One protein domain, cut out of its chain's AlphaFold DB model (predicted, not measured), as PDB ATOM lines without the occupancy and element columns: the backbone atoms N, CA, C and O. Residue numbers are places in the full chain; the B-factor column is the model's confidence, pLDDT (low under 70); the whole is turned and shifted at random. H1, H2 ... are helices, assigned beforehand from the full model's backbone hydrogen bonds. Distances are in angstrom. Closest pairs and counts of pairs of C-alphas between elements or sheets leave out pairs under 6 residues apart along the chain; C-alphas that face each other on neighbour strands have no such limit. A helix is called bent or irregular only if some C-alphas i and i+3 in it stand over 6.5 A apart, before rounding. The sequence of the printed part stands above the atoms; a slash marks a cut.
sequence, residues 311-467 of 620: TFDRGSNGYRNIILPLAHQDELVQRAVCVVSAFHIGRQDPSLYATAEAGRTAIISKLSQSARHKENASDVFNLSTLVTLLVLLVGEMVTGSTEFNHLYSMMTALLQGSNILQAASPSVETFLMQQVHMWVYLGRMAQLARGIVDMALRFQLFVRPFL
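Overview. This is residues 311 to 467 of the 620 residues of an uncharacterized protein of Hortaea werneckii EXF-2000 (UniProt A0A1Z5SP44). What shape does the domain make? H2, H3, H5 and H6 form a helical bundle at one end, and the long H8 runs from the far end of the domain toward it and past H5, with the short H7 beside its first residues. H1 stands crosswise between H2 and H8. What is it built of? The printed part has 157 residues with eight named helices, H1 to H8 in chain order, and no named strand; the class is all helix. How large is it? It is compact, with a radius of gyration of the C-alphas of 16.7 A and spans of 54 by 40 by 34 A.

Along the chain. Where do the helices lie? H1 is residues 318 to 327, beginning at C-alpha 318 (92.313, -27.565, 24.396), H2 331 to 348 with 26.7 A, H3 350 to 372 with 32.5 A, and H4 377 to 380. H5 is residues 383 to 399 with 24.4 A, H6 404 to 417 with 19.5 A, and H7 426 to 432. H8, residues 438 to 467, measures 41.8 A and ends at C-alpha 467 (74.240, -25.327, 5.800). Which are uneven? H2 is irregular, with C-alphas 345 and 348 7.3 A apart; H1 and H8 only just are, at 6.51 A between C-alphas 321 and 324 and 6.53 A between C-alphas 462 and 465. H8 has a kink of 38 degrees near residue 461.

Arrangement. What does H1 meet? It touches residues 333 to 337 of H2, closest C-alphas Ala 327 and Gln 334 at 4.2 A, at a steep tilt of 63 degrees. It only just touches H8, with 3 pairs of C-alphas within 8 A, the closest Ile 322 and Leu 448 at 6.3 A. How is the bundle made? H2, H3 and H5 form an up-and-down bundle, each running against the one before; H2 and H3 are a hairpin, closest C-alphas Val 339 and Ala 356 at 4.8 A, and H2 touches H5 at a shallow tilt of 5 degrees, closest C-alphas Val 340 and Gly 395 at 4.6 A. H5 and H6 are a hairpin too, closest C-alphas Glu 396 and Phe 404 at 5.7 A. H4 touches residues 367 to 371 of H3, closest C-alphas Ala 371 and Val 380 at 5.9 A. Where are H7 and H8? H8 only just touches H5, with 3 pairs of C-alphas within 8 A, the closest Leu 390 and Ala 456 at 7.0 A; H7 is close but not clearly touching H8, closest C-alphas Leu 432 and Trp 439 at 6.8 A. How do the backbones run? Each O i to N i+4 pair is within hydrogen-bond range in H3, H5 and H6, against 3 of 6 in H1, 13 of 14 in H2, 24 of 26 in H8 and 1 of 3 in H7, which has 2 of 4 O i to N i+3 pairs within range; H4 is too short for an i+4 pair.

Size, cuts and confidence. How far does it reach? The two C-alphas farthest apart, Pro 350 and Gln 434, are 54.4 A apart; residues 311 to 316 and 434 to 441, of which 438 to 441 belong to H8, stand free. Is the chain cut, or any link long? The printed part has no cut and no long link. Where is confidence low? The mean pLDDT of the printed part is 71.5, and 56 residues are under 70, among them 371 to 381 and 415 to 454.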
ATOM      1  N   THR A 311      90.739 -18.362  19.949       82.00
ATOM      2  CA  THR A 311      90.775 -16.891  19.813       82.00
ATOM      3  C   THR A 311      92.038 -16.283  20.426       82.00
ATOM      4  O   THR A 311      92.745 -15.513  19.780       82.00
ATOM      5  N   PHE A 312      92.364 -16.666  21.663       81.81
ATOM      6  CA  PHE A 312      93.573 -16.229  22.355       81.81
ATOM      7  C   PHE A 312      94.387 -17.448  22.763       81.81
ATOM      8  O   PHE A 312      93.992 -18.210  23.649       81.81
ATOM      9  N   ASP A 313      95.529 -17.645  22.108       80.31
ATOM     10  CA  ASP A 313      96.361 -18.806  22.376       80.31
ATOM     11  C   ASP A 313      97.118 -18.660  23.704       80.31
ATOM     12  O   ASP A 313      97.925 -17.751  23.902       80.31
ATOM     13  N   ARG A 314      96.815 -19.555  24.648       73.38
ATOM     14  CA  ARG A 314      97.360 -19.583  26.013       73.38
ATOM     15  C   ARG A 314      97.604 -21.025  26.459       73.38
ATOM     16  O   ARG A 314      97.158 -21.977  25.822       73.38
ATOM     17  N   GLY A 315      98.248 -21.196  27.615       62.62
ATOM     18  CA  GLY A 315      98.515 -22.510  28.222       62.62
ATOM     19  C   GLY A 315      97.277 -23.372  28.530       62.62
ATOM     20  O   GLY A 315      97.433 -24.537  28.875       62.62
ATOM     21  N   SER A 316      96.058 -22.841  28.390       64.50
ATOM     22  CA  SER A 316      94.783 -23.565  28.500       64.50
ATOM     23  C   SER A 316      94.272 -24.169  27.177       64.50
ATOM     24  O   SER A 316      93.216 -24.798  27.182       64.50
ATOM     25  N   ASN A 317      94.988 -24.008  26.055       73.25
ATOM     26  CA  ASN A 317      94.540 -24.434  24.724       73.25
ATOM     27  C   ASN A 317      94.153 -25.929  24.659       73.25
ATOM     28  O   ASN A 317      95.002 -26.819  24.737       73.25
ATOM     29  N   GLY A 318      92.861 -26.207  24.448       68.31
ATOM     30  CA  GLY A 318      92.313 -27.565  24.396       68.31
ATOM     31  C   GLY A 318      92.861 -28.437  23.261       68.31
ATOM     32  O   GLY A 318      92.974 -29.647  23.435       68.31
ATOM     33  N   TYR A 319      93.291 -27.869  22.132       80.81
ATOM     34  CA  TYR A 319      93.912 -28.666  21.066       80.81
ATOM     35  C   TYR A 319      95.248 -29.270  21.533       80.81
ATOM     36  O   TYR A 319      95.553 -30.418  21.211       80.81
ATOM     37  N   ARG A 320      95.994 -28.556  22.390       79.62
ATOM     38  CA  ARG A 320      97.216 -29.072  23.035       79.62
ATOM     39  C   ARG A 320      96.945 -29.913  24.278       79.62
ATOM     40  O   ARG A 320      97.650 -30.886  24.505       79.62
ATOM     41  N   ASN A 321      95.947 -29.543  25.078       71.31
ATOM     42  CA  ASN A 321      95.731 -30.116  26.412       71.31
ATOM     43  C   ASN A 321      94.724 -31.278  26.448       71.31
ATOM     44  O   ASN A 321      94.657 -31.990  27.447       71.31
ATOM     45  N   ILE A 322      93.934 -31.459  25.386       73.31
ATOM     46  CA  ILE A 322      92.938 -32.529  25.239       73.31
ATOM     47  C   ILE A 322      93.247 -33.363  23.993       73.31
ATOM     48  O   ILE A 322      93.509 -34.558  24.113       73.31
ATOM     49  N   ILE A 323      93.260 -32.745  22.805       78.50
ATOM     50  CA  ILE A 323      93.340 -33.495  21.540       78.50
ATOM     51  C   ILE A 323      94.697 -34.185  21.380       78.50
ATOM     52  O   ILE A 323      94.722 -35.386  21.131       78.50
ATOM     53  N   LEU A 324      95.822 -33.488  21.585       79.94
ATOM     54  CA  LEU A 324      97.139 -34.131  21.486       79.94
ATOM     55  C   LEU A 324      97.351 -35.268  22.514       79.94
ATOM     56  O   LEU A 324      97.822 -36.327  22.100       79.94
ATOM     57  N   PRO A 325      96.983 -35.151  23.807       78.69
ATOM     58  CA  PRO A 325      97.017 -36.275  24.747       78.69
ATOM     59  C   PRO A 325      96.147 -37.468  24.341       78.69
ATOM     60  O   PRO A 325      96.573 -38.606  24.536       78.69
ATOM     61  N   LEU A 326      94.967 -37.245  23.750       73.75
ATOM     62  CA  LEU A 326      94.153 -38.326  23.177       73.75
ATOM     63  C   LEU A 326      94.843 -38.953  21.954       73.75
ATOM     64  O   LEU A 326      94.911 -40.172  21.853       73.75
ATOM     65  N   ALA A 327      95.465 -38.144  21.092       82.06
ATOM     66  CA  ALA A 327      96.226 -38.589  19.920       82.06
ATOM     67  C   ALA A 327      97.509 -39.392  20.249       82.06
ATOM     68  O   ALA A 327      98.107 -39.991  19.357       82.06
ATOM     69  N   HIS A 328      97.950 -39.425  21.514       76.94
ATOM     70  CA  HIS A 328      99.002 -40.341  21.987       76.94
ATOM     71  C   HIS A 328      98.453 -41.696  22.473       76.94
ATOM     72  O   HIS A 328      99.226 -42.634  22.637       76.94
ATOM     73  N   GLN A 329      97.147 -41.791  22.739       75.00
ATOM     74  CA  GLN A 329      96.480 -42.971  23.306       75.00
ATOM     75  C   GLN A 329      95.581 -43.692  22.289       75.00
ATOM     76  O   GLN A 329      95.308 -44.877  22.452       75.00
ATOM     77  N   ASP A 330      95.128 -42.987  21.252       77.69
ATOM     78  CA  ASP A 330      94.188 -43.473  20.246       77.69
ATOM     79  C   ASP A 330      94.747 -43.282  18.824       77.69
ATOM     80  O   ASP A 330      95.066 -42.166  18.401       77.69
ATOM     81  N   GLU A 331      94.851 -44.379  18.069       85.62
ATOM     82  CA  GLU A 331      95.371 -44.380  16.697       85.62
ATOM     83  C   GLU A 331      94.504 -43.621  15.684       85.62
ATOM     84  O   GLU A 331      95.027 -43.097  14.702       85.62
ATOM     85  N   LEU A 332      93.182 -43.593  15.861       85.56
ATOM     86  CA  LEU A 332      92.269 -42.942  14.924       85.56
ATOM     87  C   LEU A 332      92.428 -41.421  15.026       85.56
ATOM     88  O   LEU A 332      92.624 -40.745  14.010       85.56
ATOM     89  N   VAL A 333      92.478 -40.911  16.261       86.44
ATOM     90  CA  VAL A 333      92.786 -39.506  16.553       86.44
ATOM     91  C   VAL A 333      94.223 -39.164  16.133       86.44
ATOM     92  O   VAL A 333      94.445 -38.111  15.536       86.44
ATOM     93  N   GLN A 334      95.195 -40.059  16.359       90.06
ATOM     94  CA  GLN A 334      96.582 -39.886  15.898       90.06
ATOM     95  C   GLN A 334      96.674 -39.704  14.380       90.06
ATOM     96  O   GLN A 334      97.288 -38.747  13.903       90.06
ATOM     97  N   ARG A 335      96.044 -40.603  13.613       89.75
ATOM     98  CA  ARG A 335      96.030 -40.556  12.145       89.75
ATOM     99  C   ARG A 335      95.366 -39.267  11.651       89.75
ATOM    100  O   ARG A 335      95.911 -38.633  10.751       89.75
ATOM    101  N   ALA A 336      94.272 -38.825  12.278       92.19
ATOM    102  CA  ALA A 336      93.626 -37.553  11.950       92.19
ATOM    103  C   ALA A 336      94.543 -36.340  12.210       92.19
ATOM    104  O   ALA A 336      94.715 -35.510  11.319       92.19
ATOM    105  N   VAL A 337      95.198 -36.259  13.376       92.31
ATOM    106  CA  VAL A 337      96.156 -35.179  13.702       92.31
ATOM    107  C   VAL A 337      97.311 -35.132  12.694       92.31
ATOM    108  O   VAL A 337      97.675 -34.050  12.221       92.31
ATOM    109  N   CYS A 338      97.856 -36.290  12.310       91.38
ATOM    110  CA  CYS A 338      98.896 -36.385  11.285       91.38
ATOM    111  C   CYS A 338      98.406 -35.899   9.912       91.38
ATOM    112  O   CYS A 338      99.076 -35.075   9.293       91.38
ATOM    113  N   VAL A 339      97.235 -36.356   9.457       92.81
ATOM    114  CA  VAL A 339      96.634 -35.987   8.160       92.81
ATOM    115  C   VAL A 339      96.381 -34.480   8.055       92.81
ATOM    116  O   VAL A 339      96.798 -33.855   7.083       92.81
ATOM    117  N   VAL A 340      95.777 -33.861   9.073       93.12
ATOM    118  CA  VAL A 340      95.501 -32.409   9.093       93.12
ATOM    119  C   VAL A 340      96.792 -31.588   9.062       93.12
ATOM    120  O   VAL A 340      96.885 -30.580   8.362       93.12
ATOM    121  N   SER A 341      97.819 -32.049   9.777       93.00
ATOM    122  CA  SER A 341      99.142 -31.416   9.780       93.00
ATOM    123  C   SER A 341      99.847 -31.556   8.431       93.00
ATOM    124  O   SER A 341     100.449 -30.597   7.949       93.00
ATOM    125  N   ALA A 342      99.727 -32.724   7.794       91.88
ATOM    126  CA  ALA A 342     100.271 -32.993   6.471       91.88
ATOM    127  C   ALA A 342      99.584 -32.151   5.382       91.88
ATOM    128  O   ALA A 342     100.282 -31.644   4.512       91.88
ATOM    129  N   PHE A 343      98.272 -31.891   5.466       91.81
ATOM    130  CA  PHE A 343      97.612 -30.919   4.583       91.81
ATOM    131  C   PHE A 343      98.117 -29.484   4.788       91.81
ATOM    132  O   PHE A 343      98.325 -28.770   3.810       91.81
ATOM    133  N   HIS A 344      98.317 -29.043   6.039       92.00
ATOM    134  CA  HIS A 344      98.716 -27.654   6.331       92.00
ATOM    135  C   HIS A 344     100.155 -27.363   5.885       92.00
ATOM    136  O   HIS A 344     100.415 -26.320   5.291       92.00
ATOM    137  N   ILE A 345     101.072 -28.316   6.091       90.31
ATOM    138  CA  ILE A 345     102.462 -28.235   5.606       90.31
ATOM    139  C   ILE A 345     102.525 -28.487   4.089       90.31
ATOM    140  O   ILE A 345     103.161 -27.736   3.353       90.31
ATOM    141  N   GLY A 346     101.828 -29.518   3.607       84.62
ATOM    142  CA  GLY A 346     101.854 -30.013   2.226       84.62
ATOM    143  C   GLY A 346     101.211 -29.099   1.181       84.62
ATOM    144  O   GLY A 346     101.167 -29.457   0.011       84.62
ATOM    145  N   ARG A 347     100.771 -27.891   1.554       78.50
ATOM    146  CA  ARG A 347     100.271 -26.850   0.633       78.50
ATOM    147  C   ARG A 347     101.206 -26.548  -0.548       78.50
ATOM    148  O   ARG A 347     100.746 -26.015  -1.552       78.50
ATOM    149  N   GLN A 348     102.505 -26.819  -0.402       77.81
ATOM    150  CA  GLN A 348     103.538 -26.626  -1.430       77.81
ATOM    151  C   GLN A 348     104.231 -27.939  -1.850       77.81
ATOM    152  O   GLN A 348     105.133 -27.911  -2.682       77.81
ATOM    153  N   ASP A 349     103.802 -29.084  -1.310       84.69
ATOM    154  CA  ASP A 349     104.335 -30.417  -1.613       84.69
ATOM    155  C   ASP A 349     103.187 -31.340  -2.071       84.69
ATOM    156  O   ASP A 349     102.472 -31.911  -1.237       84.69
ATOM    157  N   PRO A 350     103.011 -31.528  -3.394       85.31
ATOM    158  CA  PRO A 350     101.981 -32.407  -3.942       85.31
ATOM    159  C   PRO A 350     102.069 -33.862  -3.459       85.31
ATOM    160  O   PRO A 350     101.046 -34.545  -3.425       85.31
ATOM    161  N   SER A 351     103.253 -34.349  -3.071       85.75
ATOM    162  CA  SER A 351     103.434 -35.728  -2.604       85.75
ATOM    163  C   SER A 351     102.939 -35.912  -1.165       85.75
ATOM    164  O   SER A 351     102.205 -36.863  -0.875       85.75
ATOM    165  N   LEU A 352     103.233 -34.950  -0.285       85.31
ATOM    166  CA  LEU A 352     102.694 -34.904   1.074       85.31
ATOM    167  C   LEU A 352     101.182 -34.646   1.067       85.31
ATOM    168  O   LEU A 352     100.458 -35.285   1.828       85.31
ATOM    169  N   TYR A 353     100.688 -33.787   0.166       85.75
ATOM    170  CA  TYR A 353      99.252 -33.546  -0.012       85.75
ATOM    171  C   TYR A 353      98.505 -34.813  -0.464       85.75
ATOM    172  O   TYR A 353      97.499 -35.183   0.140       85.75
ATOM    173  N   ALA A 354      99.012 -35.529  -1.475       84.81
ATOM    174  CA  ALA A 354      98.416 -36.790  -1.928       84.81
ATOM    175  C   ALA A 354      98.434 -37.876  -0.832       84.81
ATOM    176  O   ALA A 354      97.474 -38.633  -0.684       84.81
ATOM    177  N   THR A 355      99.494 -37.914  -0.018       85.06
ATOM    178  CA  THR A 355      99.602 -38.817   1.141       85.06
ATOM    179  C   THR A 355      98.574 -38.467   2.224       85.06
ATOM    180  O   THR A 355      97.918 -39.359   2.767       85.06
ATOM    181  N   ALA A 356      98.381 -37.175   2.511       87.88
ATOM    182  CA  ALA A 356      97.357 -36.697   3.436       87.88
ATOM    183  C   ALA A 356      95.940 -37.045   2.947       87.88
ATOM    184  O   ALA A 356      95.126 -37.525   3.734       87.88
ATOM    185  N   GLU A 357      95.665 -36.897   1.649       87.19
ATOM    186  CA  GLU A 357      94.366 -37.218   1.046       87.19
ATOM    187  C   GLU A 357      94.049 -38.722   1.074       87.19
ATOM    188  O   GLU A 357      92.937 -39.119   1.443       87.19
ATOM    189  N   ALA A 358      95.032 -39.579   0.785       85.38
ATOM    190  CA  ALA A 358      94.887 -41.026   0.947       85.38
ATOM    191  C   ALA A 358      94.604 -41.405   2.416       85.38
ATOM    192  O   ALA A 358      93.713 -42.212   2.695       85.38
ATOM    193  N   GLY A 359      95.301 -40.768   3.365       85.19
ATOM    194  CA  GLY A 359      95.056 -40.926   4.801       85.19
ATOM    195  C   GLY A 359      93.658 -40.464   5.228       85.19
ATOM    196  O   GLY A 359      92.970 -41.181   5.957       85.19
ATOM    197  N   ARG A 360      93.195 -39.309   4.729       88.31
ATOM    198  CA  ARG A 360      91.842 -38.773   4.959       88.31
ATOM    199  C   ARG A 360      90.775 -39.749   4.467       88.31
ATOM    200  O   ARG A 360      89.877 -40.117   5.224       88.31
ATOM    201  N   THR A 361      90.931 -40.236   3.236       86.12
ATOM    202  CA  THR A 361      90.030 -41.220   2.617       86.12
ATOM    203  C   THR A 361      89.964 -42.513   3.436       86.12
ATOM    204  O   THR A 361      88.872 -43.031   3.664       86.12
ATOM    205  N   ALA A 362      91.100 -43.008   3.941       84.94
ATOM    206  CA  ALA A 362      91.161 -44.217   4.766       84.94
ATOM    207  C   ALA A 362      90.485 -44.062   6.144       84.94
ATOM    208  O   ALA A 362      89.888 -45.014   6.650       84.94
ATOM    209  N   ILE A 363      90.537 -42.871   6.756       86.81
ATOM    210  CA  ILE A 363      89.809 -42.595   8.006       86.81
ATOM    211  C   ILE A 363      88.299 -42.539   7.731       86.81
ATOM    212  O   ILE A 363      87.522 -43.188   8.431       86.81
ATOM    213  N   ILE A 364      87.876 -41.813   6.689       83.50
ATOM    214  CA  ILE A 364      86.455 -41.647   6.340       83.50
ATOM    215  C   ILE A 364      85.821 -42.980   5.917       83.50
ATOM    216  O   ILE A 364      84.701 -43.282   6.337       83.50
ATOM    217  N   SER A 365      86.523 -43.813   5.141       82.31
ATOM    218  CA  SER A 365      86.017 -45.128   4.733       82.31
ATOM    219  C   SER A 365      85.849 -46.071   5.927       82.31
ATOM    220  O   SER A 365      84.786 -46.677   6.060       82.31
ATOM    221  N   LYS A 366      86.824 -46.115   6.850       82.00
ATOM    222  CA  LYS A 366      86.728 -46.875   8.107       82.00
ATOM    223  C   LYS A 366      85.541 -46.410   8.955       82.00
ATOM    224  O   LYS A 366      84.732 -47.239   9.364       82.00
ATOM    225  N   LEU A 367      85.388 -45.099   9.160       79.06
ATOM    226  CA  LEU A 367      84.252 -44.527   9.894       79.06
ATOM    227  C   LEU A 367      82.904 -44.877   9.244       79.06
ATOM    228  O   LEU A 367      81.972 -45.281   9.940       79.06
ATOM    229  N   SER A 368      82.798 -44.781   7.914       77.19
ATOM    230  CA  SER A 368      81.570 -45.133   7.189       77.19
ATOM    231  C   SER A 368      81.270 -46.635   7.241       77.19
ATOM    232  O   SER A 368      80.107 -47.017   7.350       77.19
ATOM    233  N   GLN A 369      82.290 -47.498   7.208       76.00
ATOM    234  CA  GLN A 369      82.125 -48.946   7.350       76.00
ATOM    235  C   GLN A 369      81.637 -49.316   8.757       76.00
ATOM    236  O   GLN A 369      80.646 -50.039   8.875       76.00
ATOM    237  N   SER A 370      82.254 -48.767   9.810       72.50
ATOM    238  CA  SER A 370      81.799 -48.948  11.195       72.50
ATOM    239  C   SER A 370      80.368 -48.438  11.402       72.50
ATOM    240  O   SER A 370      79.570 -49.118  12.033       72.50
ATOM    241  N   ALA A 371      79.994 -47.300  10.809       68.69
ATOM    242  CA  ALA A 371      78.622 -46.785  10.875       68.69
ATOM    243  C   ALA A 371      77.583 -47.648  10.121       68.69
ATOM    244  O   ALA A 371      76.385 -47.545  10.394       68.69
ATOM    245  N   ARG A 372      78.014 -48.492   9.169       68.56
ATOM    246  CA  ARG A 372      77.146 -49.401   8.395       68.56
ATOM    247  C   ARG A 372      77.001 -50.780   9.046       68.56
ATOM    248  O   ARG A 372      75.908 -51.343   9.003       68.56
ATOM    249  N   HIS A 373      78.059 -51.313   9.663       63.47
ATOM    250  CA  HIS A 373      77.991 -52.541  10.463       63.47
ATOM    251  C   HIS A 373      77.320 -52.259  11.816       63.47
ATOM    252  O   HIS A 373      77.956 -51.834  12.776       63.47
ATOM    253  N   LYS A 374      76.006 -52.507  11.893       52.88
ATOM    254  CA  LYS A 374      75.152 -52.278  13.077       52.88
ATOM    255  C   LYS A 374      75.391 -53.271  14.234       52.88
ATOM    256  O   LYS A 374      74.431 -53.727  14.847       52.88
ATOM    257  N   GLU A 375      76.636 -53.639  14.517       51.94
ATOM    258  CA  GLU A 375      76.949 -54.689  15.496       51.94
ATOM    259  C   GLU A 375      76.932 -54.166  16.942       51.94
ATOM    260  O   GLU A 375      76.276 -54.783  17.776       51.94
ATOM    261  N   ASN A 376      77.476 -52.973  17.226       56.28
ATOM    262  CA  ASN A 376      77.160 -52.224  18.454       56.28
ATOM    263  C   ASN A 376      77.072 -50.712  18.201       56.28
ATOM    264  O   ASN A 376      77.894 -50.130  17.494       56.28
ATOM    265  N   ALA A 377      76.134 -50.034  18.870       58.09
ATOM    266  CA  ALA A 377      76.060 -48.570  18.844       58.09
ATOM    267  C   ALA A 377      77.229 -47.898  19.594       58.09
ATOM    268  O   ALA A 377      77.659 -46.815  19.202       58.09
ATOM    269  N   SER A 378      77.775 -48.540  20.635       59.25
ATOM    270  CA  SER A 378      78.940 -48.052  21.398       59.25
ATOM    271  C   SER A 378      80.167 -47.802  20.527       59.25
ATOM    272  O   SER A 378      80.931 -46.876  20.782       59.25
ATOM    273  N   ASP A 379      80.343 -48.612  19.488       60.28
ATOM    274  CA  ASP A 379      81.602 -48.687  18.748       60.28
ATOM    275  C   ASP A 379      81.672 -47.582  17.679       60.28
ATOM    276  O   ASP A 379      82.753 -47.186  17.251       60.28
ATOM    277  N   VAL A 380      80.516 -47.006  17.326       62.03
ATOM    278  CA  VAL A 380      80.375 -45.829  16.455       62.03
ATOM    279  C   VAL A 380      80.221 -44.555  17.290       62.03
ATOM    280  O   VAL A 380      80.951 -43.582  17.085       62.03
ATOM    281  N   PHE A 381      79.304 -44.561  18.264       67.69
ATOM    282  CA  PHE A 381      78.973 -43.413  19.112       67.69
ATOM    283  C   PHE A 381      79.905 -43.328  20.330       67.69
ATOM    284  O   PHE A 381      79.478 -43.460  21.478       67.69
ATOM    285  N   ASN A 382      81.190 -43.077  20.068       73.31
ATOM    286  CA  ASN A 382      82.222 -42.905  21.090       73.31
ATOM    287  C   ASN A 382      83.004 -41.581  20.944       73.31
ATOM    288  O   ASN A 382      82.888 -40.844  19.962       73.31
ATOM    289  N   LEU A 383      83.817 -41.286  21.963       74.69
ATOM    290  CA  LEU A 383      84.586 -40.047  22.079       74.69
ATOM    291  C   LEU A 383      85.719 -39.924  21.043       74.69
ATOM    292  O   LEU A 383      85.990 -38.819  20.577       74.69
ATOM    293  N   SER A 384      86.349 -41.039  20.659       81.88
ATOM    294  CA  SER A 384      87.394 -41.074  19.628       81.88
ATOM    295  C   SER A 384      86.826 -40.714  18.257       81.88
ATOM    296  O   SER A 384      87.382 -39.852  17.578       81.88
ATOM    297  N   THR A 385      85.660 -41.259  17.890       83.50
ATOM    298  CA  THR A 385      84.936 -40.876  16.668       83.50
ATOM    299  C   THR A 385      84.639 -39.375  16.642       83.50
ATOM    300  O   THR A 385      84.908 -38.709  15.642       83.50
ATOM    301  N   LEU A 386      84.128 -38.815  17.747       82.50
ATOM    302  CA  LEU A 386      83.796 -37.389  17.839       82.50
ATOM    303  C   LEU A 386      85.038 -36.490  17.710       82.50
ATOM    304  O   LEU A 386      85.020 -35.527  16.946       82.50
ATOM    305  N   VAL A 387      86.129 -36.813  18.413       83.06
ATOM    306  CA  VAL A 387      87.390 -36.055  18.330       83.06
ATOM    307  C   VAL A 387      88.046 -36.207  16.955       83.06
ATOM    308  O   VAL A 387      88.536 -35.224  16.407       83.06
ATOM    309  N   THR A 388      87.995 -37.398  16.358       89.38
ATOM    310  CA  THR A 388      88.459 -37.650  14.985       89.38
ATOM    311  C   THR A 388      87.714 -36.764  13.991       89.38
ATOM    312  O   THR A 388      88.354 -36.104  13.177       89.38
ATOM    313  N   LEU A 389      86.382 -36.682  14.074       87.25
ATOM    314  CA  LEU A 389      85.581 -35.822  13.198       87.25
ATOM    315  C   LEU A 389      85.862 -34.330  13.426       87.25
ATOM    316  O   LEU A 389      86.004 -33.601  12.451       87.25
ATOM    317  N   LEU A 390      86.017 -33.880  14.676       85.88
ATOM    318  CA  LEU A 390      86.413 -32.496  14.980       85.88
ATOM    319  C   LEU A 390      87.782 -32.141  14.386       85.88
ATOM    320  O   LEU A 390      87.941 -31.070  13.809       85.88
ATOM    321  N   VAL A 391      88.762 -33.044  14.485       89.94
ATOM    322  CA  VAL A 391      90.085 -32.858  13.873       89.94
ATOM    323  C   VAL A 391      89.976 -32.867  12.345       89.94
ATOM    324  O   VAL A 391      90.517 -31.970  11.704       89.94
ATOM    325  N   LEU A 392      89.220 -33.793  11.745       90.88
ATOM    326  CA  LEU A 392      88.992 -33.802  10.296       90.88
ATOM    327  C   LEU A 392      88.323 -32.512   9.801       90.88
ATOM    328  O   LEU A 392      88.767 -31.984   8.789       90.88
ATOM    329  N   LEU A 393      87.351 -31.944  10.523       88.31
ATOM    330  CA  LEU A 393      86.741 -30.648  10.182       88.31
ATOM    331  C   LEU A 393      87.755 -29.489  10.183       88.31
ATOM    332  O   LEU A 393      87.616 -28.561   9.390       88.31
ATOM    333  N   VAL A 394      88.822 -29.560  10.992       89.06
ATOM    334  CA  VAL A 394      89.971 -28.643  10.859       89.06
ATOM    335  C   VAL A 394      90.727 -28.895   9.551       89.06
ATOM    336  O   VAL A 394      91.040 -27.940   8.850       89.06
ATOM    337  N   GLY A 395      90.951 -30.150   9.155       88.88
ATOM    338  CA  GLY A 395      91.527 -30.499   7.844       88.88
ATOM    339  C   GLY A 395      90.706 -30.017   6.646       88.88
ATOM    340  O   GLY A 395      91.268 -29.543   5.658       88.88
ATOM    341  N   GLU A 396      89.380 -30.061   6.744       88.25
ATOM    342  CA  GLU A 396      88.482 -29.505   5.730       88.25
ATOM    343  C   GLU A 396      88.586 -27.969   5.647       88.25
ATOM    344  O   GLU A 396      88.494 -27.421   4.554       88.25
ATOM    345  N   MET A 397      88.865 -27.260   6.753       87.88
ATOM    346  CA  MET A 397      89.166 -25.815   6.712       87.88
ATOM    347  C   MET A 397      90.547 -25.509   6.117       87.88
ATOM    348  O   MET A 397      90.684 -24.573   5.326       87.88
ATOM    349  N   VAL A 398      91.563 -26.323   6.436       88.62
ATOM    350  CA  VAL A 398      92.908 -26.227   5.836       88.62
ATOM    351  C   VAL A 398      92.836 -26.353   4.313       88.62
ATOM    352  O   VAL A 398      93.431 -25.545   3.599       88.62
ATOM    353  N   THR A 399      92.108 -27.360   3.822       87.62
ATOM    354  CA  THR A 399      92.012 -27.704   2.393       87.62
ATOM    355  C   THR A 399      90.967 -26.885   1.637       87.62
ATOM    356  O   THR A 399      91.198 -26.549   0.477       87.62
ATOM    357  N   GLY A 400      89.847 -26.537   2.277       81.31
ATOM    358  CA  GLY A 400      88.658 -25.988   1.619       81.31
ATOM    359  C   GLY A 400      87.762 -27.054   0.960       81.31
ATOM    360  O   GLY A 400      87.012 -26.747   0.035       81.31
ATOM    361  N   SER A 401      87.867 -28.320   1.375       81.88
ATOM    362  CA  SER A 401      87.153 -29.445   0.753       81.88
ATOM    363  C   SER A 401      85.626 -29.395   0.959       81.88
ATOM    364  O   SER A 401      85.114 -28.925   1.975       81.88
ATOM    365  N   THR A 402      84.877 -29.918  -0.021       73.19
ATOM    366  CA  THR A 402      83.405 -30.012   0.015       73.19
ATOM    367  C   THR A 402      82.875 -31.068   0.987       73.19
ATOM    368  O   THR A 402      81.699 -31.022   1.351       73.19
ATOM    369  N   GLU A 403      83.723 -31.997   1.436       75.06
ATOM    370  CA  GLU A 403      83.327 -33.103   2.318       75.06
ATOM    371  C   GLU A 403      83.046 -32.669   3.762       75.06
ATOM    372  O   GLU A 403      82.468 -33.439   4.538       75.06
ATOM    373  N   PHE A 404      83.350 -31.410   4.100       81.69
ATOM    374  CA  PHE A 404      82.950 -30.752   5.343       81.69
ATOM    375  C   PHE A 404      81.486 -31.033   5.700       81.69
ATOM    376  O   PHE A 404      81.192 -31.371   6.844       81.69
ATOM    377  N   ASN A 405      80.561 -30.961   4.736       79.12
ATOM    378  CA  ASN A 405      79.130 -31.163   4.987       79.12
ATOM    379  C   ASN A 405      78.817 -32.569   5.505       79.12
ATOM    380  O   ASN A 405      78.027 -32.726   6.439       79.12
ATOM    381  N   HIS A 406      79.458 -33.588   4.931       81.00
ATOM    382  CA  HIS A 406      79.285 -34.980   5.332       81.00
ATOM    383  C   HIS A 406      79.886 -35.214   6.726       81.00
ATOM    384  O   HIS A 406      79.241 -35.810   7.590       81.00
ATOM    385  N   LEU A 407      81.079 -34.670   6.983       81.44
ATOM    386  CA  LEU A 407      81.763 -34.749   8.278       81.44
ATOM    387  C   LEU A 407      81.000 -34.010   9.393       81.44
ATOM    388  O   LEU A 407      80.833 -34.550  10.487       81.44
ATOM    389  N   TYR A 408      80.464 -32.822   9.108       81.31
ATOM    390  CA  TYR A 408      79.671 -32.016  10.039       81.31
ATOM    391  C   TYR A 408      78.300 -32.645  10.319       81.31
ATOM    392  O   TYR A 408      77.857 -32.664  11.469       81.31
ATOM    393  N   SER A 409      77.653 -33.225   9.303       79.62
ATOM    394  CA  SER A 409      76.418 -34.002   9.477       79.62
ATOM    395  C   SER A 409      76.645 -35.217  10.378       79.62
ATOM    396  O   SER A 409      75.874 -35.441  11.310       79.62
ATOM    397  N   MET A 410      77.742 -35.960  10.171       78.06
ATOM    398  CA  MET A 410      78.119 -37.079  11.045       78.06
ATOM    399  C   MET A 410      78.409 -36.612  12.477       78.06
ATOM    400  O   MET A 410      77.848 -37.171  13.416       78.06
ATOM    401  N   MET A 411      79.207 -35.553  12.665       82.06
ATOM    402  CA  MET A 411      79.471 -34.967  13.987       82.06
ATOM    403  C   MET A 411      78.164 -34.570  14.696       82.06
ATOM    404  O   MET A 411      77.955 -34.904  15.861       82.06
ATOM    405  N   THR A 412      77.260 -33.897  13.985       74.19
ATOM    406  CA  THR A 412      75.974 -33.434  14.523       74.19
ATOM    407  C   THR A 412      75.064 -34.605  14.902       74.19
ATOM    408  O   THR A 412      74.461 -34.583  15.975       74.19
ATOM    409  N   ALA A 413      75.026 -35.670  14.095       71.81
ATOM    410  CA  ALA A 413      74.295 -36.896  14.414       71.81
ATOM    411  C   ALA A 413      74.855 -37.617  15.657       71.81
ATOM    412  O   ALA A 413      74.077 -38.107  16.476       71.81
ATOM    413  N   LEU A 414      76.181 -37.638  15.859       70.50
ATOM    414  CA  LEU A 414      76.790 -38.183  17.082       70.50
ATOM    415  C   LEU A 414      76.429 -37.363  18.328       70.50
ATOM    416  O   LEU A 414      76.120 -37.939  19.372       70.50
ATOM    417  N   LEU A 415      76.445 -36.032  18.224       68.56
ATOM    418  CA  LEU A 415      76.100 -35.123  19.326       68.56
ATOM    419  C   LEU A 415      74.618 -35.214  19.720       68.56
ATOM    420  O   LEU A 415      74.293 -35.065  20.894       68.56
ATOM    421  N   GLN A 416      73.726 -35.480  18.761       65.94
ATOM    422  CA  GLN A 416      72.293 -35.679  19.014       65.94
ATOM    423  C   GLN A 416      71.958 -37.100  19.492       65.94
ATOM    424  O   GLN A 416      71.066 -37.278  20.319       65.94
ATOM    425  N   GLY A 417      72.649 -38.116  18.970       53.53
ATOM    426  CA  GLY A 417      72.316 -39.527  19.179       53.53
ATOM    427  C   GLY A 417      72.962 -40.202  20.390       53.53
ATOM    428  O   GLY A 417      72.733 -41.394  20.584       53.53
ATOM    429  N   SER A 418      73.790 -39.509  21.184       53.56
ATOM    430  CA  SER A 418      74.636 -40.162  22.195       53.56
ATOM    431  C   SER A 418      74.539 -39.593  23.615       53.56
ATOM    432  O   SER A 418      74.542 -38.387  23.857       53.56
ATOM    433  N   ASN A 419      74.564 -40.500  24.597       51.28
ATOM    434  CA  ASN A 419      74.627 -40.163  26.023       51.28
ATOM    435  C   ASN A 419      76.024 -39.697  26.488       51.28
ATOM    436  O   ASN A 419      76.196 -39.442  27.679       51.28
ATOM    437  N   ILE A 420      77.005 -39.545  25.580       48.75
ATOM    438  CA  ILE A 420      78.384 -39.101  25.882       48.75
ATOM    439  C   ILE A 420      78.376 -37.795  26.700       48.75
ATOM    440  O   ILE A 420      79.237 -37.583  27.552       48.75
ATOM    441  N   LEU A 421      77.375 -36.938  26.474       45.53
ATOM    442  CA  LEU A 421      77.281 -35.607  27.075       45.53
ATOM    443  C   LEU A 421      76.495 -35.563  28.401       45.53
ATOM    444  O   LEU A 421      76.627 -34.597  29.150       45.53
ATOM    445  N   GLN A 422      75.713 -36.597  28.748       44.91
ATOM    446  CA  GLN A 422      74.856 -36.570  29.950       44.91
ATOM    447  C   GLN A 422      75.629 -36.675  31.279       44.91
ATOM    448  O   GLN A 422      75.053 -36.454  32.344       44.91
ATOM    449  N   ALA A 423      76.938 -36.937  31.240       40.66
ATOM    450  CA  ALA A 423      77.806 -36.869  32.418       40.66
ATOM    451  C   ALA A 423      78.038 -35.428  32.933       40.66
ATOM    452  O   ALA A 423      78.459 -35.247  34.075       40.66
ATOM    453  N   ALA A 424      77.769 -34.397  32.121       39.94
ATOM    454  CA  ALA A 424      78.075 -32.997  32.425       39.94
ATOM    455  C   ALA A 424      76.892 -32.231  33.061       39.94
ATOM    456  O   ALA A 424      76.445 -31.209  32.544       39.94
ATOM    457  N   SER A 425      76.381 -32.704  34.205       36.00
ATOM    458  CA  SER A 425      75.399 -31.945  34.999       36.00
ATOM    459  C   SER A 425      76.088 -30.940  35.945       36.00
ATOM    460  O   SER A 425      76.883 -31.367  36.791       36.00
ATOM    461  N   PRO A 426      75.761 -29.630  35.892       39.69
ATOM    462  CA  PRO A 426      76.428 -28.605  36.705       39.69
ATOM    463  C   PRO A 426      76.135 -28.704  38.215       39.69
ATOM    464  O   PRO A 426      76.877 -28.143  39.017       39.69
ATOM    465  N   SER A 427      75.093 -29.436  38.632       40.19
ATOM    466  CA  SER A 427      74.829 -29.722  40.055       40.19
ATOM    467  C   SER A 427      75.553 -30.972  40.567       40.19
ATOM    468  O   SER A 427      75.860 -31.070  41.755       40.19
ATOM    469  N   VAL A 428      75.875 -31.918  39.677       37.81
ATOM    470  CA  VAL A 428      76.721 -33.077  40.010       37.81
ATOM    471  C   VAL A 428      78.175 -32.630  40.146       37.81
ATOM    472  O   VAL A 428      78.864 -33.080  41.058       37.81
ATOM    473  N   GLU A 429      78.610 -31.675  39.322       35.16
ATOM    474  CA  GLU A 429      79.895 -30.987  39.470       35.16
ATOM    475  C   GLU A 429      80.095 -30.438  40.891       35.16
ATOM    476  O   GLU A 429      81.089 -30.778  41.528       35.16
ATOM    477  N   THR A 430      79.144 -29.676  41.445       34.31
ATOM    478  CA  THR A 430      79.308 -29.050  42.773       34.31
ATOM    479  C   THR A 430      79.448 -30.061  43.920       34.31
ATOM    480  O   THR A 430      80.093 -29.759  44.921       34.31
ATOM    481  N   PHE A 431      78.878 -31.263  43.783       36.19
ATOM    482  CA  PHE A 431      79.010 -32.346  44.764       36.19
ATOM    483  C   PHE A 431      80.283 -33.182  44.553       36.19
ATOM    484  O   PHE A 431      80.987 -33.500  45.514       36.19
ATOM    485  N   LEU A 432      80.630 -33.497  43.298       33.75
ATOM    486  CA  LEU A 432      81.901 -34.150  42.970       33.75
ATOM    487  C   LEU A 432      83.101 -33.296  43.406       33.75
ATOM    488  O   LEU A 432      84.108 -33.856  43.836       33.75
ATOM    489  N   MET A 433      82.958 -31.966  43.413       32.88
ATOM    490  CA  MET A 433      83.921 -30.968  43.902       32.88
ATOM    491  C   MET A 433      84.261 -31.055  45.419       32.88
ATOM    492  O   MET A 433      84.819 -30.113  45.971       32.88
ATOM    493  N   GLN A 434      84.035 -32.194  46.100       38.81
ATOM    494  CA  GLN A 434      84.385 -32.390  47.522       38.81
ATOM    495  C   GLN A 434      85.163 -33.676  47.910       38.81
ATOM    496  O   GLN A 434      85.470 -33.821  49.091       38.81
ATOM    497  N   GLN A 435      85.520 -34.608  47.005       32.94
ATOM    498  CA  GLN A 435      86.191 -35.877  47.396       32.94
ATOM    499  C   GLN A 435      87.501 -36.186  46.640       32.94
ATOM    500  O   GLN A 435      87.512 -36.464  45.441       32.94
ATOM    501  N   VAL A 436      88.621 -36.157  47.369       44.78
ATOM    502  CA  VAL A 436      89.996 -36.095  46.834       44.78
ATOM    503  C   VAL A 436      90.437 -37.366  46.073       44.78
ATOM    504  O   VAL A 436      89.954 -38.474  46.292       44.78
ATOM    505  N   HIS A 437      91.407 -37.186  45.171       34.06
ATOM    506  CA  HIS A 437      92.021 -38.172  44.268       34.06
ATOM    507  C   HIS A 437      91.142 -38.620  43.088       34.06
ATOM    508  O   HIS A 437      91.512 -38.329  41.950       34.06
ATOM    509  N   MET A 438      89.964 -39.223  43.306       34.41
ATOM    510  CA  MET A 438      89.046 -39.537  42.186       34.41
ATOM    511  C   MET A 438      88.568 -38.253  41.473       34.41
ATOM    512  O   MET A 438      88.395 -38.232  40.254       34.41
ATOM    513  N   TRP A 439      88.519 -37.156  42.240       35.84
ATOM    514  CA  TRP A 439      88.457 -35.752  41.824       35.84
ATOM    515  C   TRP A 439      89.187 -35.415  40.522       35.84
ATOM    516  O   TRP A 439      88.596 -34.854  39.604       35.84
ATOM    517  N   VAL A 440      90.485 -35.731  40.438       41.19
ATOM    518  CA  VAL A 440      91.339 -35.223  39.357       41.19
ATOM    519  C   VAL A 440      91.043 -35.962  38.061       41.19
ATOM    520  O   VAL A 440      91.051 -35.347  37.002       41.19
ATOM    521  N   TYR A 441      90.738 -37.259  38.132       38.75
ATOM    522  CA  TYR A 441      90.400 -38.042  36.950       38.75
ATOM    523  C   TYR A 441      88.993 -37.711  36.443       38.75
ATOM    524  O   TYR A 441      88.833 -37.349  35.281       38.75
ATOM    525  N   LEU A 442      87.978 -37.754  37.313       40.84
ATOM    526  CA  LEU A 442      86.593 -37.510  36.900       40.84
ATOM    527  C   LEU A 442      86.353 -36.033  36.540       40.84
ATOM    528  O   LEU A 442      85.678 -35.745  35.556       40.84
ATOM    529  N   GLY A 443      86.989 -35.104  37.264       49.59
ATOM    530  CA  GLY A 443      87.017 -33.681  36.928       49.59
ATOM    531  C   GLY A 443      87.696 -33.414  35.583       49.59
ATOM    532  O   GLY A 443      87.117 -32.722  34.748       49.59
ATOM    533  N   ARG A 444      88.859 -34.033  35.307       49.56
ATOM    534  CA  ARG A 444      89.492 -33.959  33.977       49.56
ATOM    535  C   ARG A 444      88.607 -34.548  32.890       49.56
ATOM    536  O   ARG A 444      88.495 -33.918  31.852       49.56
ATOM    537  N   MET A 445      87.944 -35.684  33.106       50.06
ATOM    538  CA  MET A 445      87.041 -36.264  32.102       50.06
ATOM    539  C   MET A 445      85.823 -35.368  31.829       50.06
ATOM    540  O   MET A 445      85.464 -35.177  30.671       50.06
ATOM    541  N   ALA A 446      85.234 -34.742  32.853       55.22
ATOM    542  CA  ALA A 446      84.133 -33.787  32.686       55.22
ATOM    543  C   ALA A 446      84.574 -32.445  32.062       55.22
ATOM    544  O   ALA A 446      83.796 -31.804  31.353       55.22
ATOM    545  N   GLN A 447      85.811 -32.007  32.311       58.03
ATOM    546  CA  GLN A 447      86.426 -30.832  31.681       58.03
ATOM    547  C   GLN A 447      86.832 -31.113  30.226       58.03
ATOM    548  O   GLN A 447      86.683 -30.253  29.367       58.03
ATOM    549  N   LEU A 448      87.303 -32.328  29.941       62.44
ATOM    550  CA  LEU A 448      87.673 -32.817  28.615       62.44
ATOM    551  C   LEU A 448      86.434 -32.989  27.731       62.44
ATOM    552  O   LEU A 448      86.420 -32.494  26.609       62.44
ATOM    553  N   ALA A 449      85.368 -33.598  28.261       62.06
ATOM    554  CA  ALA A 449      84.080 -33.697  27.579       62.06
ATOM    555  C   ALA A 449      83.491 -32.309  27.279       62.06
ATOM    556  O   ALA A 449      83.099 -32.060  26.142       62.06
ATOM    557  N   ARG A 450      83.499 -31.379  28.251       65.56
ATOM    558  CA  ARG A 450      83.080 -29.986  28.012       65.56
ATOM    559  C   ARG A 450      83.949 -29.292  26.969       65.56
ATOM    560  O   ARG A 450      83.404 -28.823  25.987       65.56
ATOM    561  N   GLY A 451      85.277 -29.345  27.074       62.03
ATOM    562  CA  GLY A 451      86.167 -28.739  26.078       62.03
ATOM    563  C   GLY A 451      85.960 -29.264  24.648       62.03
ATOM    564  O   GLY A 451      86.099 -28.502  23.696       62.03
ATOM    565  N   ILE A 452      85.580 -30.538  24.491       66.19
ATOM    566  CA  ILE A 452      85.221 -31.149  23.198       66.19
ATOM    567  C   ILE A 452      83.841 -30.668  22.709       66.19
ATOM    568  O   ILE A 452      83.687 -30.363  21.526       66.19
ATOM    569  N   VAL A 453      82.856 -30.527  23.603       68.62
ATOM    570  CA  VAL A 453      81.557 -29.900  23.289       68.62
ATOM    571  C   VAL A 453      81.736 -28.433  22.897       68.62
ATOM    572  O   VAL A 453      81.201 -28.019  21.876       68.62
ATOM    573  N   ASP A 454      82.541 -27.666  23.628       65.50
ATOM    574  CA  ASP A 454      82.809 -26.253  23.356       65.50
ATOM    575  C   ASP A 454      83.486 -26.059  21.991       65.50
ATOM    576  O   ASP A 454      83.257 -25.050  21.326       65.50
ATOM    577  N   MET A 455      84.327 -27.006  21.553       71.38
ATOM    578  CA  MET A 455      84.873 -27.026  20.188       71.38
ATOM    579  C   MET A 455      83.776 -27.306  19.154       71.38
ATOM    580  O   MET A 455      83.691 -26.599  18.153       71.38
ATOM    581  N   ALA A 456      82.902 -28.286  19.400       69.12
ATOM    582  CA  ALA A 456      81.802 -28.613  18.495       69.12
ATOM    583  C   ALA A 456      80.748 -27.493  18.381       69.12
ATOM    584  O   ALA A 456      80.240 -27.234  17.289       69.12
ATOM    585  N   LEU A 457      80.438 -26.794  19.476       69.00
ATOM    586  CA  LEU A 457      79.485 -25.679  19.497       69.00
ATOM    587  C   LEU A 457      80.002 -24.448  18.734       69.00
ATOM    588  O   LEU A 457      79.203 -23.770  18.090       69.00
ATOM    589  N   ARG A 458      81.323 -24.202  18.719       74.19
ATOM    590  CA  ARG A 458      81.944 -23.175  17.852       74.19
ATOM    591  C   ARG A 458      81.685 -23.454  16.376       74.19
ATOM    592  O   ARG A 458      81.269 -22.553  15.654       74.19
ATOM    593  N   PHE A 459      81.873 -24.704  15.943       73.31
ATOM    594  CA  PHE A 459      81.517 -25.105  14.582       73.31
ATOM    595  C   PHE A 459      80.025 -24.875  14.319       73.31
ATOM    596  O   PHE A 459      79.690 -24.258  13.314       73.31
ATOM    597  N   GLN A 460      79.125 -25.282  15.224       74.56
ATOM    598  CA  GLN A 460      77.685 -25.056  15.028       74.56
ATOM    599  C   GLN A 460      77.323 -23.570  14.879       74.56
ATOM    600  O   GLN A 460      76.519 -23.252  14.005       74.56
ATOM    601  N   LEU A 461      77.927 -22.662  15.658       77.81
ATOM    602  CA  LEU A 461      77.641 -21.222  15.589       77.81
ATOM    603  C   LEU A 461      77.850 -20.642  14.179       77.81
ATOM    604  O   LEU A 461      76.988 -19.918  13.684       77.81
ATOM    605  N   PHE A 462      78.979 -20.969  13.545       77.88
ATOM    606  CA  PHE A 462      79.382 -20.378  12.266       77.88
ATOM    607  C   PHE A 462      78.937 -21.197  11.048       77.88
ATOM    608  O   PHE A 462      78.546 -20.618  10.039       77.88
ATOM    609  N   VAL A 463      78.938 -22.531  11.141       79.88
ATOM    610  CA  VAL A 463      78.576 -23.439  10.037       79.88
ATOM    611  C   VAL A 463      77.067 -23.510   9.827       79.88
ATOM    612  O   VAL A 463      76.596 -23.473   8.689       79.88
ATOM    613  N   ARG A 464      76.289 -23.653  10.909       80.38
ATOM    614  CA  ARG A 464      74.860 -23.984  10.811       80.38
ATOM    615  C   ARG A 464      74.039 -22.966  10.011       80.38
ATOM    616  O   ARG A 464      73.193 -23.424   9.252       80.38
ATOM    617  N   PRO A 465      74.281 -21.640  10.089       82.50
ATOM    618  CA  PRO A 465      73.607 -20.672   9.224       82.50
ATOM    619  C   PRO A 465      73.854 -20.903   7.722       82.50
ATOM    620  O   PRO A 465      72.940 -20.701   6.929       82.50
ATOM    621  N   PHE A 466      75.044 -21.370   7.320       79.06
ATOM    622  CA  PHE A 466      75.357 -21.635   5.908       79.06
ATOM    623  C   PHE A 466      74.781 -22.958   5.389       79.06
ATOM    624  O   PHE A 466      74.399 -23.025   4.221       79.06
ATOM    625  N   LEU A 467      74.724 -24.004   6.223       78.06
ATOM    626  CA  LEU A 467      74.240 -25.327   5.800       78.06
ATOM    627  C   LEU A 467      72.726 -25.494   5.960       78.06
ATOM    628  O   LEU A 467      72.068 -25.983   5.045       78.06
TER     629      LEU A 467